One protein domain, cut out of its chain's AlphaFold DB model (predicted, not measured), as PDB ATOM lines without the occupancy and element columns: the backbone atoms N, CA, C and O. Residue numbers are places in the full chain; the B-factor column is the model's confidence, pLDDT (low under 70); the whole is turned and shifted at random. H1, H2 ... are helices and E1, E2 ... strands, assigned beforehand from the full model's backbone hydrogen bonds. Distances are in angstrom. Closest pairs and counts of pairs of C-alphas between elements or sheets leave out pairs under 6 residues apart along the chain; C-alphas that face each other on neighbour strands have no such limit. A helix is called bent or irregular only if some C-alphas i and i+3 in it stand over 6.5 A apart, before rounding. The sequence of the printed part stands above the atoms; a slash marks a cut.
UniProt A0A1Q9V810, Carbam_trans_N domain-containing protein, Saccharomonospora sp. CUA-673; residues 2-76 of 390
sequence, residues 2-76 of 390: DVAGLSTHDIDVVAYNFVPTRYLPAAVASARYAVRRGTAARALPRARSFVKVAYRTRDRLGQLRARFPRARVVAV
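What this domain is: This is residues 2 to 76 of the 390 residues of the protein "Carbam_trans_N domain-containing protein" of Saccharomonospora sp. CUA-673 (UniProt A0A1Q9V810). A small sheet of two parallel strands, E1 and E2, sits at one end of a long helical hairpin made by H1 and H2. H2 is the longer helix; it runs back from the hairpin's turn along H1 and on past it, and its residues 57 to 66 come near both strands. The whole is a rod, with C-alphas that span 58 by 17 by 16 A, and it is extended, with a radius of gyration of the C-alphas of 17.6 A. The printed part has 75 residues with two named helices and two named strands, in the order E1, H1, H2, E2 along the chain; the class is mostly helix.

Where its parts are: E1 is residues 13 to 16 and begins with C-alpha 13 at (88.365, 2.371, 7.863). E2 is residues 72 to 75 and ends with C-alpha 75 at (83.376, 3.764, 17.078). H2 is residues 37 to 67, 46.0 A from first to last C-alpha, and begins with C-alpha 37 at (62.780, 16.613, 45.157). It is irregular, with C-alphas 38 and 41 at 7.1 A from each other, and it has a kink of 28 degrees near residue 44. H1 is residues 20 to 35, 25.7 A long; it is neither bent nor irregular, but only just: C-alphas 21 and 24 are 6.2 A apart.

How they stand to each other: E1 and E2 are parallel neighbours, with 22 degrees between their directions. N 16 and O 74 are within hydrogen-bond range at 2.8 A, and N 74 and O 14 at 2.9 A. E1, H1, H2 and E2 form a strand-helix-strand unit, two parallel neighbour strands with helices between them in the chain, and its crossover is right-handed. The closest C-alphas of H2 and E2 are those of Arg 65 and Val 73, 6.1 A apart. The closest of H2 and E1 are those of Tyr 16 and Leu 61, at 7.6 A. H1 and H2 form a helical hairpin: they touch, closest at the C-alphas of Ala 34 and Ala 40, 3.9 A apart. They run opposite ways at a shallow tilt of 17 degrees. Of the O i to N i+4 pairs, 6 of 12 are within hydrogen-bond range in H1 and 23 of 27 in H2.

The domain as a whole: The two C-alphas farthest apart are those of Gly 5 and Arg 37, at 58.7 A. The printed part runs from residue 2 to 76 with no cut. The links E1 to H1, H1 to H2 and H2 to E2 are tight. The mean pLDDT of the printed part is 85.5; residues 37, 38 and 40 are under 70.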
ATOM      1  N   ASP A   2      96.194  14.951   2.681       86.12
ATOM      2  CA  ASP A   2      97.181  15.699   1.873       86.12
ATOM      3  C   ASP A   2      98.636  15.286   2.146       86.12
ATOM      4  O   ASP A   2      99.368  14.947   1.227       86.12
ATOM      5  N   VAL A   3      99.029  15.200   3.425       86.94
ATOM      6  CA  VAL A   3     100.380  14.761   3.836       86.94
ATOM      7  C   VAL A   3     100.730  13.347   3.350       86.94
ATOM      8  O   VAL A   3     101.894  13.048   3.124       86.94
ATOM      9  N   ALA A   4      99.732  12.475   3.200       86.44
ATOM     10  CA  ALA A   4      99.917  11.097   2.754       86.44
ATOM     11  C   ALA A   4      99.644  10.917   1.248       86.44
ATOM     12  O   ALA A   4      99.733   9.797   0.759       86.44
ATOM     13  N   GLY A   5      99.267  11.983   0.529       92.25
ATOM     14  CA  GLY A   5      98.849  11.897  -0.872       92.25
ATOM     15  C   GLY A   5      97.611  11.022  -1.102       92.25
ATOM     16  O   GLY A   5      97.474  10.447  -2.174       92.25
ATOM     17  N   LEU A   6      96.733  10.885  -0.099       92.38
ATOM     18  CA  LEU A   6      95.538  10.031  -0.166       92.38
ATOM     19  C   LEU A   6      94.265  10.853  -0.344       92.38
ATOM     20  O   LEU A   6      94.126  11.929   0.243       92.38
ATOM     21  N   SER A   7      93.298  10.288  -1.056       93.06
ATOM     22  CA  SER A   7      91.925  10.776  -1.146       93.06
ATOM     23  C   SER A   7      91.011  10.095  -0.119       93.06
ATOM     24  O   SER A   7      91.387   9.145   0.568       93.06
ATOM     25  N   THR A   8      89.758  10.549  -0.025       91.62
ATOM     26  CA  THR A   8      88.734   9.885   0.801       91.62
ATOM     27  C   THR A   8      88.365   8.488   0.295       91.62
ATOM     28  O   THR A   8      87.814   7.698   1.060       91.62
ATOM     29  N   HIS A   9      88.662   8.171  -0.970       91.06
ATOM     30  CA  HIS A   9      88.378   6.871  -1.579       91.06
ATOM     31  C   HIS A   9      89.427   5.805  -1.260       91.06
ATOM     32  O   HIS A   9      89.126   4.626  -1.433       91.06
ATOM     33  N   ASP A  10      90.599   6.216  -0.773       92.44
ATOM     34  CA  ASP A  10      91.715   5.330  -0.419       92.44
ATOM     35  C   ASP A  10      91.653   4.866   1.045       92.44
ATOM     36  O   ASP A  10      92.549   4.181   1.533       92.44
ATOM     37  N   ILE A  11      90.614   5.275   1.781       93.88
ATOM     38  CA  ILE A  11      90.456   4.980   3.204       93.88
ATOM     39  C   ILE A  11      89.501   3.799   3.387       93.88
ATOM     40  O   ILE A  11      88.307   3.912   3.122       93.88
ATOM     41  N   ASP A  12      90.014   2.690   3.924       92.31
ATOM     42  CA  ASP A  12      89.212   1.492   4.214       92.31
ATOM     43  C   ASP A  12      88.382   1.632   5.499       92.31
ATOM     44  O   ASP A  12      87.267   1.116   5.614       92.31
ATOM     45  N   VAL A  13      88.947   2.287   6.518       96.19
ATOM     46  CA  VAL A  13      88.365   2.371   7.863       96.19
ATOM     47  C   VAL A  13      88.583   3.758   8.447       96.19
ATOM     48  O   VAL A  13      89.704   4.265   8.484       96.19
ATOM     49  N   VAL A  14      87.512   4.339   8.984       96.56
ATOM     50  CA  VAL A  14      87.560   5.576   9.774       96.56
ATOM     51  C   VAL A  14      87.199   5.241  11.211       96.56
ATOM     52  O   VAL A  14      86.060   4.867  11.505       96.56
ATOM     53  N   ALA A  15      88.169   5.383  12.110       96.12
ATOM     54  CA  ALA A  15      87.997   5.099  13.528       96.12
ATOM     55  C   ALA A  15      87.713   6.386  14.314       96.12
ATOM     56  O   ALA A  15      88.540   7.299  14.381       96.12
ATOM     57  N   TYR A  16      86.534   6.445  14.927       94.88
ATOM     58  CA  TYR A  16      86.113   7.521  15.815       94.88
ATOM     59  C   TYR A  16      86.280   7.074  17.269       94.88
ATOM     60  O   TYR A  16      85.713   6.071  17.689       94.88
ATOM     61  N   ASN A  17      87.055   7.824  18.039       92.12
ATOM     62  CA  ASN A  17      87.523   7.556  19.406       92.12
ATOM     63  C   ASN A  17      86.441   7.599  20.512       92.12
ATOM     64  O   ASN A  17      86.751   7.936  21.658       92.12
ATOM     65  N   PHE A  18      85.170   7.351  20.185       89.00
ATOM     66  CA  PHE A  18      84.086   7.487  21.152       89.00
ATOM     67  C   PHE A  18      82.832   6.686  20.801       89.00
ATOM     68  O   PHE A  18      82.353   6.731  19.662       89.00
ATOM     69  N   VAL A  19      82.222   6.027  21.793       87.69
ATOM     70  CA  VAL A  19      81.034   5.179  21.585       87.69
ATOM     71  C   VAL A  19      79.731   5.862  22.051       87.69
ATOM     72  O   VAL A  19      79.552   6.119  23.241       87.69
ATOM     73  N   PRO A  20      78.744   6.099  21.159       74.38
ATOM     74  CA  PRO A  20      77.511   6.814  21.517       74.38
ATOM     75  C   PRO A  20      76.546   6.021  22.409       74.38
ATOM     76  O   PRO A  20      75.744   6.615  23.130       74.38
ATOM     77  N   THR A  21      76.559   4.687  22.337       72.38
ATOM     78  CA  THR A  21      75.494   3.839  22.904       72.38
ATOM     79  C   THR A  21      75.459   3.836  24.429       72.38
ATOM     80  O   THR A  21      74.394   3.632  25.003       72.38
ATOM     81  N   ARG A  22      76.577   4.143  25.098       73.31
ATOM     82  CA  ARG A  22      76.679   4.155  26.567       73.31
ATOM     83  C   ARG A  22      75.952   5.333  27.230       73.31
ATOM     84  O   ARG A  22      75.624   5.269  28.411       73.31
ATOM     85  N   TYR A  23      75.627   6.378  26.470       75.56
ATOM     86  CA  TYR A  23      75.014   7.595  27.005       75.56
ATOM     87  C   TYR A  23      73.504   7.517  27.216       75.56
ATOM     88  O   TYR A  23      72.990   8.151  28.134       75.56
ATOM     89  N   LEU A  24      72.775   6.751  26.398       74.31
ATOM     90  CA  LEU A  24      71.326   6.622  26.575       74.31
ATOM     91  C   LEU A  24      70.966   5.891  27.881       74.31
ATOM     92  O   LEU A  24      70.158   6.433  28.638       74.31
ATOM     93  N   PRO A  25      71.595   4.749  28.230       77.94
ATOM     94  CA  PRO A  25      71.399   4.136  29.544       77.94
ATOM     95  C   PRO A  25      71.785   5.072  30.699       77.94
ATOM     96  O   PRO A  25      71.044   5.173  31.675       77.94
ATOM     97  N   ALA A  26      72.890   5.819  30.574       74.38
ATOM     98  CA  ALA A  26      73.323   6.786  31.587       74.38
ATOM     99  C   ALA A  26      72.322   7.945  31.777       74.38
ATOM    100  O   ALA A  26      72.120   8.422  32.901       74.38
ATOM    101  N   ALA A  27      71.659   8.380  30.699       74.38
ATOM    102  CA  ALA A  27      70.588   9.371  30.753       74.38
ATOM    103  C   ALA A  27      69.377   8.848  31.536       74.38
ATOM    104  O   ALA A  27      68.898   9.539  32.433       74.38
ATOM    105  N   VAL A  28      68.933   7.618  31.252       76.12
ATOM    106  CA  VAL A  28      67.821   6.971  31.968       76.12
ATOM    107  C   VAL A  28      68.163   6.786  33.446       76.12
ATOM    108  O   VAL A  28      67.375   7.167  34.309       76.12
ATOM    109  N   ALA A  29      69.355   6.268  33.750       78.50
ATOM    110  CA  ALA A  29      69.821   6.096  35.123       78.50
ATOM    111  C   ALA A  29      69.829   7.427  35.891       78.50
ATOM    112  O   ALA A  29      69.336   7.493  37.013       78.50
ATOM    113  N   SER A  30      70.304   8.507  35.262       74.56
ATOM    114  CA  SER A  30      70.289   9.843  35.870       74.56
ATOM    115  C   SER A  30      68.867  10.363  36.077       74.56
ATOM    116  O   SER A  30      68.564  10.899  37.138       74.56
ATOM    117  N   ALA A  31      67.977  10.174  35.099       71.19
ATOM    118  CA  ALA A  31      66.593  10.637  35.165       71.19
ATOM    119  C   ALA A  31      65.780   9.955  36.277       71.19
ATOM    120  O   ALA A  31      64.892  10.588  36.841       71.19
ATOM    121  N   ARG A  32      66.112   8.717  36.673       73.81
ATOM    122  CA  ARG A  32      65.463   8.034  37.814       73.81
ATOM    123  C   ARG A  32      65.599   8.811  39.126       73.81
ATOM    124  O   ARG A  32      64.684   8.805  39.945       73.81
ATOM    125  N   TYR A  33      66.690   9.554  39.305       76.12
ATOM    126  CA  TYR A  33      66.882  10.415  40.475       76.12
ATOM    127  C   TYR A  33      66.087  11.728  40.402       76.12
ATOM    128  O   TYR A  33      66.092  12.491  41.365       76.12
ATOM    129  N   ALA A  34      65.376  12.005  39.305       72.31
ATOM    130  CA  ALA A  34      64.502  13.173  39.209       72.31
ATOM    131  C   ALA A  34      63.213  13.038  40.033       72.31
ATOM    132  O   ALA A  34      62.583  14.042  40.343       72.31
ATOM    133  N   VAL A  35      62.858  11.816  40.442       73.75
ATOM    134  CA  VAL A  35      61.649  11.539  41.234       73.75
ATOM    135  C   VAL A  35      61.770  12.061  42.674       73.75
ATOM    136  O   VAL A  35      60.769  12.336  43.328       73.75
ATOM    137  N   ARG A  36      62.995  12.265  43.186       73.88
ATOM    138  CA  ARG A  36      63.226  12.820  44.529       73.88
ATOM    139  C   ARG A  36      63.489  14.328  44.441       73.88
ATOM    140  O   ARG A  36      64.435  14.758  43.776       73.88
ATOM    141  N   ARG A  37      62.704  15.133  45.173       62.16
ATOM    142  CA  ARG A  37      62.780  16.613  45.157       62.16
ATOM    143  C   ARG A  37      64.199  17.158  45.416       62.16
ATOM    144  O   ARG A  37      64.613  18.092  44.741       62.16
ATOM    145  N   GLY A  38      64.983  16.526  46.298       68.06
ATOM    146  CA  GLY A  38      66.364  16.939  46.622       68.06
ATOM    147  C   GLY A  38      67.450  16.566  45.594       68.06
ATOM    148  O   GLY A  38      68.591  17.035  45.679       68.06
ATOM    149  N   THR A  39      67.140  15.721  44.607       73.94
ATOM    150  CA  THR A  39      68.093  15.302  43.557       73.94
ATOM    151  C   THR A  39      67.666  15.726  42.157       73.94
ATOM    152  O   THR A  39      68.519  15.798  41.271       73.94
ATOM    153  N   ALA A  40      66.399  16.102  41.956       69.06
ATOM    154  CA  ALA A  40      65.850  16.516  40.664       69.06
ATOM    155  C   ALA A  40      66.613  17.665  39.993       69.06
ATOM    156  O   ALA A  40      66.939  17.574  38.806       69.06
ATOM    157  N   ALA A  41      66.989  18.687  40.770       74.44
ATOM    158  CA  ALA A  41      67.746  19.843  40.287       74.44
ATOM    159  C   ALA A  41      69.118  19.470  39.685       74.44
ATOM    160  O   ALA A  41      69.626  20.174  38.817       74.44
ATOM    161  N   ARG A  42      69.705  18.337  40.101       75.06
ATOM    162  CA  ARG A  42      70.994  17.823  39.598       75.06
ATOM    163  C   ARG A  42      70.813  16.740  38.530       75.06
ATOM    164  O   ARG A  42      71.576  16.673  37.568       75.06
ATOM    165  N   ALA A  43      69.785  15.909  38.679       80.12
ATOM    166  CA  ALA A  43      69.508  14.752  37.834       80.12
ATOM    167  C   ALA A  43      69.138  15.129  36.389       80.12
ATOM    168  O   ALA A  43      69.689  14.564  35.440       80.12
ATOM    169  N   LEU A  44      68.240  16.104  36.201       82.69
ATOM    170  CA  LEU A  44      67.729  16.466  34.872       82.69
ATOM    171  C   LEU A  44      68.776  17.148  33.971       82.69
ATOM    172  O   LEU A  44      68.928  16.711  32.824       82.69
ATOM    173  N   PRO A  45      69.545  18.162  34.427       84.50
ATOM    174  CA  PRO A  45      70.598  18.765  33.602       84.50
ATOM    175  C   PRO A  45      71.651  17.745  33.158       84.50
ATOM    176  O   PRO A  45      72.155  17.782  32.029       84.50
ATOM    177  N   ARG A  46      71.954  16.789  34.035       83.62
ATOM    178  CA  ARG A  46      72.895  15.713  33.769       83.62
ATOM    179  C   ARG A  46      72.349  14.689  32.771       83.62
ATOM    180  O   ARG A  46      73.033  14.378  31.799       83.62
ATOM    181  N   ALA A  47      71.100  14.252  32.917       84.31
ATOM    182  CA  ALA A  47      70.446  13.390  31.929       84.31
ATOM    183  C   ALA A  47      70.408  14.049  30.537       84.31
ATOM    184  O   ALA A  47      70.800  13.436  29.542       84.31
ATOM    185  N   ARG A  48      70.041  15.338  30.468       86.00
ATOM    186  CA  ARG A  48      70.070  16.133  29.225       86.00
ATOM    187  C   ARG A  48      71.469  16.199  28.609       86.00
ATOM    188  O   ARG A  48      71.605  16.134  27.389       86.00
ATOM    189  N   SER A  49      72.507  16.293  29.438       85.75
ATOM    190  CA  SER A  49      73.904  16.281  28.985       85.75
ATOM    191  C   SER A  49      74.253  14.978  28.271       85.75
ATOM    192  O   SER A  49      74.842  15.011  27.191       85.75
ATOM    193  N   PHE A  50      73.835  13.840  28.822       85.44
ATOM    194  CA  PHE A  50      74.064  12.536  28.207       85.44
ATOM    195  C   PHE A  50      73.311  12.368  26.884       85.44
ATOM    196  O   PHE A  50      73.915  11.957  25.892       85.44
ATOM    197  N   VAL A  51      72.042  12.783  26.811       85.94
ATOM    198  CA  VAL A  51      71.277  12.778  25.547       85.94
ATOM    199  C   VAL A  51      71.955  13.647  24.484       85.94
ATOM    200  O   VAL A  51      72.135  13.216  23.344       85.94
ATOM    201  N   LYS A  52      72.402  14.850  24.863       87.06
ATOM    202  CA  LYS A  52      73.104  15.779  23.968       87.06
ATOM    203  C   LYS A  52      74.387  15.174  23.396       87.06
ATOM    204  O   LYS A  52      74.664  15.364  22.213       87.06
ATOM    205  N   VAL A  53      75.169  14.455  24.204       86.50
ATOM    206  CA  VAL A  53      76.377  13.763  23.720       86.50
ATOM    207  C   VAL A  53      76.020  12.612  22.795       86.50
ATOM    208  O   VAL A  53      76.604  12.515  21.719       86.50
ATOM    209  N   ALA A  54      75.032  11.790  23.156       86.81
ATOM    210  CA  ALA A  54      74.584  10.686  22.311       86.81
ATOM    211  C   ALA A  54      74.186  11.179  20.910       86.81
ATOM    212  O   ALA A  54      74.615  10.606  19.908       86.81
ATOM    213  N   TYR A  55      73.409  12.264  20.837       88.25
ATOM    214  CA  TYR A  55      72.994  12.867  19.572       88.25
ATOM    215  C   TYR A  55      74.185  13.419  18.778       88.25
ATOM    216  O   TYR A  55      74.374  13.039  17.626       88.25
ATOM    217  N   ARG A  56      75.041  14.238  19.403       89.06
ATOM    218  CA  ARG A  56      76.222  14.823  18.738       89.06
ATOM    219  C   ARG A  56      77.182  13.771  18.200       89.06
ATOM    220  O   ARG A  56      77.739  13.944  17.122       89.06
ATOM    221  N   THR A  57      77.392  12.689  18.941       87.81
ATOM    222  CA  THR A  57      78.257  11.599  18.487       87.81
ATOM    223  C   THR A  57      77.634  10.850  17.312       87.81
ATOM    224  O   THR A  57      78.341  10.529  16.360       87.81
ATOM    225  N   ARG A  58      76.316  10.603  17.325       88.88
ATOM    226  CA  ARG A  58      75.621   9.984  16.183       88.88
ATOM    227  C   ARG A  58      75.691  10.843  14.926       88.88
ATOM    228  O   ARG A  58      76.014  10.311  13.869       88.88
ATOM    229  N   ASP A  59      75.435  12.139  15.062       91.69
ATOM    230  CA  ASP A  59      75.526  13.113  13.972       91.69
ATOM    231  C   ASP A  59      76.934  13.130  13.351       91.69
ATOM    232  O   ASP A  59      77.090  12.915  12.151       91.69
ATOM    233  N   ARG A  60      77.985  13.215  14.178       92.31
ATOM    234  CA  ARG A  60      79.383  13.135  13.714       92.31
ATOM    235  C   ARG A  60      79.700  11.840  12.976       92.31
ATOM    236  O   ARG A  60      80.335  11.876  11.930       92.31
ATOM    237  N   LEU A  61      79.251  10.694  13.489       92.31
ATOM    238  CA  LEU A  61      79.429   9.418  12.793       92.31
ATOM    239  C   LEU A  61      78.691   9.402  11.445       92.31
ATOM    240  O   LEU A  61      79.199   8.820  10.490       92.31
ATOM    241  N   GLY A  62      77.521  10.040  11.346       93.75
ATOM    242  CA  GLY A  62      76.804  10.241  10.084       93.75
ATOM    243  C   GLY A  62      77.596  11.092   9.090       93.75
ATOM    244  O   GLY A  62      77.796  10.674   7.952       93.75
ATOM    245  N   GLN A  63      78.137  12.226   9.540       95.38
ATOM    246  CA  GLN A  63      78.983  13.105   8.724       95.38
ATOM    247  C   GLN A  63      80.251  12.395   8.233       95.38
ATOM    248  O   GLN A  63      80.628  12.533   7.070       95.38
ATOM    249  N   LEU A  64      80.890  11.590   9.088       94.81
ATOM    250  CA  LEU A  64      82.047  10.782   8.696       94.81
ATOM    251  C   LEU A  64      81.679   9.745   7.631       94.81
ATOM    252  O   LEU A  64      82.434   9.582   6.678       94.81
ATOM    253  N   ARG A  65      80.519   9.086   7.739       95.50
ATOM    254  CA  ARG A  65      80.046   8.137   6.711       95.50
ATOM    255  C   ARG A  65      79.779   8.824   5.377       95.50
ATOM    256  O   ARG A  65      80.175   8.300   4.346       95.50
ATOM    257  N   ALA A  66      79.160  10.002   5.404       95.31
ATOM    258  CA  ALA A  66      78.919  10.785   4.194       95.31
ATOM    259  C   ALA A  66      80.233  11.235   3.533       95.31
ATOM    260  O   ALA A  66      80.368  11.180   2.314       95.31
ATOM    261  N   ARG A  67      81.227  11.640   4.335       95.50
ATOM    262  CA  ARG A  67      82.543  12.072   3.845       95.50
ATOM    263  C   ARG A  67      83.405  10.920   3.318       95.50
ATOM    264  O   ARG A  67      84.212  11.138   2.416       95.50
ATOM    265  N   PHE A  68      83.258   9.723   3.883       95.62
ATOM    266  CA  PHE A  68      84.043   8.534   3.547       95.62
ATOM    267  C   PHE A  68      83.134   7.380   3.101       95.62
ATOM    268  O   PHE A  68      82.998   6.391   3.822       95.62
ATOM    269  N   PRO A  69      82.520   7.471   1.908       91.50
ATOM    270  CA  PRO A  69      81.482   6.531   1.480       91.50
ATOM    271  C   PRO A  69      81.991   5.101   1.243       91.50
ATOM    272  O   PRO A  69      81.206   4.161   1.294       91.50
ATOM    273  N   ARG A  70      83.297   4.924   0.988       93.75
ATOM    274  CA  ARG A  70      83.933   3.601   0.837       93.75
ATOM    275  C   ARG A  70      84.502   3.048   2.144       93.75
ATOM    276  O   ARG A  70      84.820   1.865   2.204       93.75
ATOM    277  N   ALA A  71      84.612   3.880   3.179       95.31
ATOM    278  CA  ALA A  71      85.218   3.476   4.434       95.31
ATOM    279  C   ALA A  71      84.181   2.906   5.397       95.31
ATOM    280  O   ALA A  71      83.082   3.440   5.585       95.31
ATOM    281  N   ARG A  72      84.579   1.878   6.141       95.75
ATOM    282  CA  ARG A  72      83.830   1.435   7.313       95.75
ATOM    283  C   ARG A  72      84.072   2.412   8.464       95.75
ATOM    284  O   ARG A  72      85.170   2.480   9.012       95.75
ATOM    285  N   VAL A  73      83.038   3.151   8.864       95.38
ATOM    286  CA  VAL A  73      83.106   4.069  10.014       95.38
ATOM    287  C   VAL A  73      82.765   3.333  11.305       95.38
ATOM    288  O   VAL A  73      81.653   2.819  11.464       95.38
ATOM    289  N   VAL A  74      83.708   3.315  12.242       94.62
ATOM    290  CA  VAL A  74      83.631   2.545  13.489       94.62
ATOM    291  C   VAL A  74      83.884   3.418  14.707       94.62
ATOM    292  O   VAL A  74      84.728   4.305  14.685       94.62
ATOM    293  N   ALA A  75      83.153   3.142  15.783       93.81
ATOM    294  CA  ALA A  75      83.376   3.764  17.078       93.81
ATOM    295  C   ALA A  75      84.289   2.877  17.938       93.81
ATOM    296  O   ALA A  75      84.049   1.676  18.060       93.81
ATOM    297  N   VAL A  76      85.303   3.475  18.553       94.88
ATOM    298  CA  VAL A  76      86.268   2.828  19.445       94.88
ATOM    299  C   VAL A  76      86.071   3.385  20.856       94.88
ATOM    300  O   VAL A  76      85.956   4.601  20.994       94.88
TER     301      VAL A  76